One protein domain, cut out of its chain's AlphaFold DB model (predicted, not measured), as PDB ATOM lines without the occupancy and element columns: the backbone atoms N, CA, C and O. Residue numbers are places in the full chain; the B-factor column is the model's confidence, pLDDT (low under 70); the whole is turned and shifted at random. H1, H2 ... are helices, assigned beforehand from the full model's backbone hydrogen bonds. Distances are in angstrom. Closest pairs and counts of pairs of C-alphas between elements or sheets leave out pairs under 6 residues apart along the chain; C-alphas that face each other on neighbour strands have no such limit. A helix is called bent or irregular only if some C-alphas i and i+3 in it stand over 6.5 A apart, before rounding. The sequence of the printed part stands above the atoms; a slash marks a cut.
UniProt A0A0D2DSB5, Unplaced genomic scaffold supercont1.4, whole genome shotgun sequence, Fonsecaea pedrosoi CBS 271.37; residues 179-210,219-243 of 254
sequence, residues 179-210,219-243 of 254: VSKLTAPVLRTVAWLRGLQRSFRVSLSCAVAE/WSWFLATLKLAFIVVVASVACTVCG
ATOM      1  N   VAL A 179     167.678 137.874 188.223       77.42
ATOM      2  CA  VAL A 179     168.966 138.362 187.712       77.42
ATOM      3  C   VAL A 179     169.007 138.339 186.184       77.42
ATOM      4  O   VAL A 179     169.432 139.317 185.573       77.42
ATOM      5  N   SER A 180     168.525 137.274 185.535       71.46
ATOM      6  CA  SER A 180     168.481 137.230 184.063       71.46
ATOM      7  C   SER A 180     167.521 138.269 183.468       71.46
ATOM      8  O   SER A 180     167.837 138.903 182.459       71.46
ATOM      9  N   LYS A 181     166.378 138.501 184.129       74.19
ATOM     10  CA  LYS A 181     165.377 139.493 183.712       74.19
ATOM     11  C   LYS A 181     165.900 140.925 183.829       74.19
ATOM     12  O   LYS A 181     165.564 141.751 182.989       74.19
ATOM     13  N   LEU A 182     166.749 141.204 184.821       73.77
ATOM     14  CA  LEU A 182     167.376 142.515 185.020       73.77
ATOM     15  C   LEU A 182     168.618 142.719 184.140       73.77
ATOM     16  O   LEU A 182     168.850 143.808 183.628       73.77
ATOM     17  N   THR A 183     169.417 141.674 183.919       71.36
ATOM     18  CA  THR A 183     170.660 141.784 183.135       71.36
ATOM     19  C   THR A 183     170.416 141.961 181.643       71.36
ATOM     20  O   THR A 183     171.168 142.686 180.998       71.36
ATOM     21  N   ALA A 184     169.365 141.363 181.075       69.79
ATOM     22  CA  ALA A 184     169.050 141.509 179.654       69.79
ATOM     23  C   ALA A 184     168.821 142.974 179.203       69.79
ATOM     24  O   ALA A 184     169.469 143.392 178.237       69.79
ATOM     25  N   PRO A 185     167.963 143.786 179.862       73.38
ATOM     26  CA  PRO A 185     167.802 145.193 179.504       73.38
ATOM     27  C   PRO A 185     169.073 146.001 179.783       73.38
ATOM     28  O   PRO A 185     169.464 146.797 178.936       73.38
ATOM     29  N   VAL A 186     169.776 145.740 180.894       74.17
ATOM     30  CA  VAL A 186     171.031 146.438 181.234       74.17
ATOM     31  C   VAL A 186     172.130 146.170 180.199       74.17
ATOM     32  O   VAL A 186     172.828 147.084 179.773       74.17
ATOM     33  N   LEU A 187     172.283 144.933 179.726       74.78
ATOM     34  CA  LEU A 187     173.260 144.611 178.683       74.78
ATOM     35  C   LEU A 187     172.876 145.228 177.334       74.78
ATOM     36  O   LEU A 187     173.766 145.673 176.608       74.78
ATOM     37  N   ARG A 188     171.579 145.305 177.000       76.83
ATOM     38  CA  ARG A 188     171.106 145.998 175.789       76.83
ATOM     39  C   ARG A 188     171.368 147.496 175.847       76.83
ATOM     40  O   ARG A 188     171.863 148.034 174.861       76.83
ATOM     41  N   THR A 189     171.093 148.158 176.972       71.12
ATOM     42  CA  THR A 189     171.388 149.588 177.124       71.12
ATOM     43  C   THR A 189     172.889 149.825 177.048       71.12
ATOM     44  O   THR A 189     173.328 150.641 176.246       71.12
ATOM     45  N   VAL A 190     173.709 149.043 177.756       74.50
ATOM     46  CA  VAL A 190     175.176 149.145 177.680       74.50
ATOM     47  C   VAL A 190     175.698 148.897 176.259       74.50
ATOM     48  O   VAL A 190     176.611 149.595 175.820       74.50
ATOM     49  N   ALA A 191     175.143 147.935 175.515       78.31
ATOM     50  CA  ALA A 191     175.533 147.667 174.131       78.31
ATOM     51  C   ALA A 191     175.127 148.801 173.178       78.31
ATOM     52  O   ALA A 191     175.957 149.240 172.380       78.31
ATOM     53  N   TRP A 192     173.895 149.307 173.297       79.95
ATOM     54  CA  TRP A 192     173.413 150.468 172.543       79.95
ATOM     55  C   TRP A 192     174.300 151.686 172.801       79.95
ATOM     56  O   TRP A 192     174.756 152.330 171.862       79.95
ATOM     57  N   LEU A 193     174.676 151.916 174.059       72.36
ATOM     58  CA  LEU A 193     175.573 152.999 174.451       72.36
ATOM     59  C   LEU A 193     176.983 152.842 173.930       72.36
ATOM     60  O   LEU A 193     177.595 153.818 173.510       72.36
ATOM     61  N   ARG A 194     177.506 151.618 173.907       75.33
ATOM     62  CA  ARG A 194     178.811 151.352 173.304       75.33
ATOM     63  C   ARG A 194     178.782 151.592 171.791       75.33
ATOM     64  O   ARG A 194     179.767 152.088 171.246       75.33
ATOM     65  N   GLY A 195     177.670 151.265 171.128       76.69
ATOM     66  CA  GLY A 195     177.420 151.585 169.721       76.69
ATOM     67  C   GLY A 195     177.353 153.092 169.479       76.69
ATOM     68  O   GLY A 195     178.083 153.608 168.634       76.69
ATOM     69  N   LEU A 196     176.577 153.808 170.296       73.00
ATOM     70  CA  LEU A 196     176.450 155.262 170.244       73.00
ATOM     71  C   LEU A 196     177.804 155.942 170.490       73.00
ATOM     72  O   LEU A 196     178.219 156.795 169.716       73.00
ATOM     73  N   GLN A 197     178.562 155.492 171.494       70.83
ATOM     74  CA  GLN A 197     179.893 156.015 171.807       70.83
ATOM     75  C   GLN A 197     180.898 155.776 170.667       70.83
ATOM     76  O   GLN A 197     181.779 156.608 170.449       70.83
ATOM     77  N   ARG A 198     180.793 154.660 169.928       72.15
ATOM     78  CA  ARG A 198     181.601 154.441 168.715       72.15
ATOM     79  C   ARG A 198     181.195 155.392 167.594       72.15
ATOM     80  O   ARG A 198     182.084 155.979 166.992       72.15
ATOM     81  N   SER A 199     179.897 155.583 167.366       69.06
ATOM     82  CA  SER A 199     179.400 156.530 166.360       69.06
ATOM     83  C   SER A 199     179.856 157.956 166.669       69.06
ATOM     84  O   SER A 199     180.408 158.624 165.799       69.06
ATOM     85  N   PHE A 200     179.739 158.388 167.929       60.26
ATOM     86  CA  PHE A 200     180.239 159.687 168.374       60.26
ATOM     87  C   PHE A 200     181.755 159.799 168.210       60.26
ATOM     88  O   PHE A 200     182.222 160.829 167.749       60.26
ATOM     89  N   ARG A 201     182.544 158.759 168.515       61.42
ATOM     90  CA  ARG A 201     183.996 158.814 168.268       61.42
ATOM     91  C   ARG A 201     184.333 158.992 166.789       61.42
ATOM     92  O   ARG A 201     185.218 159.780 166.499       61.42
ATOM     93  N   VAL A 202     183.644 158.299 165.882       64.68
ATOM     94  CA  VAL A 202     183.894 158.437 164.439       64.68
ATOM     95  C   VAL A 202     183.480 159.829 163.946       64.68
ATOM     96  O   VAL A 202     184.282 160.489 163.294       64.68
ATOM     97  N   SER A 203     182.301 160.333 164.333       61.28
ATOM     98  CA  SER A 203     181.864 161.689 163.958       61.28
ATOM     99  C   SER A 203     182.738 162.792 164.558       61.28
ATOM    100  O   SER A 203     183.080 163.738 163.853       61.28
ATOM    101  N   LEU A 204     183.143 162.682 165.829       57.44
ATOM    102  CA  LEU A 204     184.029 163.672 166.447       57.44
ATOM    103  C   LEU A 204     185.448 163.609 165.880       57.44
ATOM    104  O   LEU A 204     186.078 164.650 165.769       57.44
ATOM    105  N   SER A 205     185.955 162.444 165.473       59.03
ATOM    106  CA  SER A 205     187.245 162.378 164.776       59.03
ATOM    107  C   SER A 205     187.219 163.090 163.418       59.03
ATOM    108  O   SER A 205     188.242 163.650 163.036       59.03
ATOM    109  N   CYS A 206     186.074 163.134 162.727       56.34
ATOM    110  CA  CYS A 206     185.914 163.913 161.493       56.34
ATOM    111  C   CYS A 206     185.711 165.415 161.756       56.34
ATOM    112  O   CYS A 206     186.283 166.224 161.041       56.34
ATOM    113  N   ALA A 207     184.966 165.800 162.798       57.33
ATOM    114  CA  ALA A 207     184.716 167.213 163.117       57.33
ATOM    115  C   ALA A 207     185.910 167.917 163.799       57.33
ATOM    116  O   ALA A 207     186.099 169.119 163.650       57.33
ATOM    117  N   VAL A 208     186.741 167.184 164.545       56.28
ATOM    118  CA  VAL A 208     187.902 167.748 165.266       56.28
ATOM    119  C   VAL A 208     189.128 167.916 164.355       56.28
ATOM    120  O   VAL A 208     190.078 168.593 164.733       56.28
ATOM    121  N   ALA A 209     189.097 167.390 163.126       55.79
ATOM    122  CA  ALA A 209     190.117 167.697 162.122       55.79
ATOM    123  C   ALA A 209     190.089 169.177 161.671       55.79
ATOM    124  O   ALA A 209     191.103 169.664 161.179       55.79
ATOM    125  N   GLU A 210     188.985 169.904 161.901       57.03
ATOM    126  CA  GLU A 210     188.844 171.333 161.565       57.03
ATOM    127  C   GLU A 210     188.966 172.292 162.764       57.03
ATOM    128  O   GLU A 210     189.083 173.498 162.561       57.03
ATOM    129  N   TRP A 219     189.565 168.467 177.326       69.14
ATOM    130  CA  TRP A 219     188.773 167.496 176.576       69.14
ATOM    131  C   TRP A 219     188.616 166.161 177.311       69.14
ATOM    132  O   TRP A 219     187.555 165.534 177.259       69.14
ATOM    133  N   SER A 220     189.656 165.708 178.022       76.95
ATOM    134  CA  SER A 220     189.567 164.478 178.816       76.95
ATOM    135  C   SER A 220     188.589 164.642 179.982       76.95
ATOM    136  O   SER A 220     187.768 163.751 180.213       76.95
ATOM    137  N   TRP A 221     188.608 165.803 180.645       77.27
ATOM    138  CA  TRP A 221     187.666 166.168 181.704       77.27
ATOM    139  C   TRP A 221     186.235 166.311 181.183       77.27
ATOM    140  O   TRP A 221     185.306 165.783 181.795       77.27
ATOM    141  N   PHE A 222     186.038 166.938 180.022       77.96
ATOM    142  CA  PHE A 222     184.719 167.041 179.397       77.96
ATOM    143  C   PHE A 222     184.141 165.659 179.049       77.96
ATOM    144  O   PHE A 222     182.996 165.348 179.366       77.96
ATOM    145  N   LEU A 223     184.950 164.759 178.479       80.30
ATOM    146  CA  LEU A 223     184.510 163.387 178.208       80.30
ATOM    147  C   LEU A 223     184.237 162.582 179.488       80.30
ATOM    148  O   LEU A 223     183.347 161.731 179.495       80.30
ATOM    149  N   ALA A 224     185.002 162.804 180.560       79.48
ATOM    150  CA  ALA A 224     184.792 162.135 181.843       79.48
ATOM    151  C   ALA A 224     183.503 162.610 182.533       79.48
ATOM    152  O   ALA A 224     182.717 161.782 182.997       79.48
ATOM    153  N   THR A 225     183.249 163.919 182.540       80.52
ATOM    154  CA  THR A 225     182.023 164.514 183.095       80.52
ATOM    155  C   THR A 225     180.792 164.104 182.296       80.52
ATOM    156  O   THR A 225     179.804 163.683 182.893       80.52
ATOM    157  N   LEU A 226     180.873 164.084 180.960       83.06
ATOM    158  CA  LEU A 226     179.802 163.571 180.105       83.06
ATOM    159  C   LEU A 226     179.492 162.096 180.409       83.06
ATOM    160  O   LEU A 226     178.328 161.716 180.503       83.06
ATOM    161  N   LYS A 227     180.517 161.255 180.619       81.88
ATOM    162  CA  LYS A 227     180.326 159.851 181.023       81.88
ATOM    163  C   LYS A 227     179.655 159.722 182.388       81.88
ATOM    164  O   LYS A 227     178.776 158.878 182.531       81.88
ATOM    165  N   LEU A 228     180.054 160.525 183.375       82.57
ATOM    166  CA  LEU A 228     179.446 160.513 184.708       82.57
ATOM    167  C   LEU A 228     177.985 160.967 184.662       82.57
ATOM    168  O   LEU A 228     177.122 160.254 185.166       82.57
ATOM    169  N   ALA A 229     177.695 162.086 183.995       82.22
ATOM    170  CA  ALA A 229     176.329 162.571 183.805       82.22
ATOM    171  C   ALA A 229     175.459 161.515 183.110       82.22
ATOM    172  O   ALA A 229     174.342 161.230 183.539       82.22
ATOM    173  N   PHE A 230     176.010 160.859 182.089       81.04
ATOM    174  CA  PHE A 230     175.331 159.793 181.374       81.04
ATOM    175  C   PHE A 230     175.037 158.566 182.271       81.04
ATOM    176  O   PHE A 230     173.932 158.023 182.231       81.04
ATOM    177  N   ILE A 231     175.980 158.152 183.128       83.12
ATOM    178  CA  ILE A 231     175.767 157.075 184.115       83.12
ATOM    179  C   ILE A 231     174.655 157.449 185.103       83.12
ATOM    180  O   ILE A 231     173.798 156.613 185.384       83.12
ATOM    181  N   VAL A 232     174.636 158.692 185.594       82.69
ATOM    182  CA  VAL A 232     173.608 159.181 186.529       82.69
ATOM    183  C   VAL A 232     172.223 159.176 185.881       82.69
ATOM    184  O   VAL A 232     171.271 158.717 186.505       82.69
ATOM    185  N   VAL A 233     172.102 159.608 184.620       82.84
ATOM    186  CA  VAL A 233     170.827 159.582 183.881       82.84
ATOM    187  C   VAL A 233     170.349 158.150 183.640       82.84
ATOM    188  O   VAL A 233     169.172 157.854 183.821       82.84
ATOM    189  N   VAL A 234     171.235 157.220 183.278       81.91
ATOM    190  CA  VAL A 234     170.830 155.813 183.114       81.91
ATOM    191  C   VAL A 234     170.442 155.180 184.442       81.91
ATOM    192  O   VAL A 234     169.474 154.425 184.480       81.91
ATOM    193  N   ALA A 235     171.147 155.496 185.529       81.05
ATOM    194  CA  ALA A 235     170.781 155.032 186.860       81.05
ATOM    195  C   ALA A 235     169.424 155.605 187.301       81.05
ATOM    196  O   ALA A 235     168.596 154.855 187.807       81.05
ATOM    197  N   SER A 236     169.151 156.891 187.054       79.23
ATOM    198  CA  SER A 236     167.872 157.511 187.415       79.23
ATOM    199  C   SER A 236     166.710 156.941 186.600       79.23
ATOM    200  O   SER A 236     165.687 156.590 187.181       79.23
ATOM    201  N   VAL A 237     166.884 156.753 185.287       81.74
ATOM    202  CA  VAL A 237     165.880 156.115 184.419       81.74
ATOM    203  C   VAL A 237     165.675 154.647 184.799       81.74
ATOM    204  O   VAL A 237     164.545 154.168 184.820       81.74
ATOM    205  N   ALA A 238     166.737 153.920 185.150       79.31
ATOM    206  CA  ALA A 238     166.602 152.559 185.661       79.31
ATOM    207  C   ALA A 238     165.810 152.537 186.979       79.31
ATOM    208  O   ALA A 238     164.922 151.706 187.133       79.31
ATOM    209  N   CYS A 239     166.058 153.477 187.897       78.67
ATOM    210  CA  CYS A 239     165.303 153.590 189.144       78.67
ATOM    211  C   CYS A 239     163.819 153.921 188.910       78.67
ATOM    212  O   CYS A 239     162.962 153.304 189.547       78.67
ATOM    213  N   THR A 240     163.498 154.843 187.993       77.59
ATOM    214  CA  THR A 240     162.103 155.217 187.699       77.59
ATOM    215  C   THR A 240     161.348 154.104 186.980       77.59
ATOM    216  O   THR A 240     160.215 153.804 187.351       77.59
ATOM    217  N   VAL A 241     161.974 153.432 186.009       78.01
ATOM    218  CA  VAL A 241     161.353 152.321 185.268       78.01
ATOM    219  C   VAL A 241     161.215 151.069 186.137       78.01
ATOM    220  O   VAL A 241     160.230 150.344 186.014       78.01
ATOM    221  N   CYS A 242     162.161 150.805 187.042       69.86
ATOM    222  CA  CYS A 242     162.097 149.637 187.922       69.86
ATOM    223  C   CYS A 242     161.197 149.828 189.151       69.86
ATOM    224  O   CYS A 242     161.092 148.895 189.946       69.86
ATOM    225  N   GLY A 243     160.560 150.993 189.336       67.36
ATOM    226  CA  GLY A 243     159.678 151.239 190.484       67.36
ATOM    227  C   GLY A 243     160.375 151.038 191.832       67.36
ATOM    228  O   GLY A 243     159.720 150.707 192.820       67.36
TER     229      GLY A 243
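What this domain is: This is residues 179 to 210 and 219 to 243 of the 254 residues of an uncharacterized protein of Fonsecaea pedrosoi CBS 271.37 (UniProt A0A0D2DSB5). Two long helices run side by side in roughly opposite directions with a gap between them, a loose two-helix rod in which H1 makes the long axis. The ends of H1 and H2 on either side of the cut stand free. The 57 printed residues hold H1, then H2, and no named strand: the class is all helix. The whole is loose, with a radius of gyration of the C-alphas of 14.3 A and spans of 45 by 19 by 14 A.

How they stand to each other: Start with H1, residues 179 to 207, then look at H2, residues 219 to 241. They are near each other: no pair of C-alphas is within 8 A, but 7 pairs are within 10 A. Residues 198 to 210, of which 198 to 207 belong to H1, stand free, as do residues 219 to 226 of H2. In H2 every O i to N i+4 pair is within hydrogen-bond range; in H1, 24 of 25 are.

Where its parts are: Find C-alpha 179 at (168.966, 138.362, 187.712); from there H1 runs 41.1 A to C-alpha 207. H1 is neither bent nor irregular, but only just: C-alphas 182 and 185 are 6.1 A apart. H2 runs 32.5 A to C-alpha 241 at (161.353, 152.321, 185.268).

The domain as a whole: The C-alphas farthest apart, those of Val 179 and Glu 210, are 46.5 A apart. Residues 211 to 218 are not printed, and C-alphas 210 and 219 are 15.5 A apart across the cut. Look for pLDDT under 70 at residues 184, 199 to 210, 219, and 242 to 243.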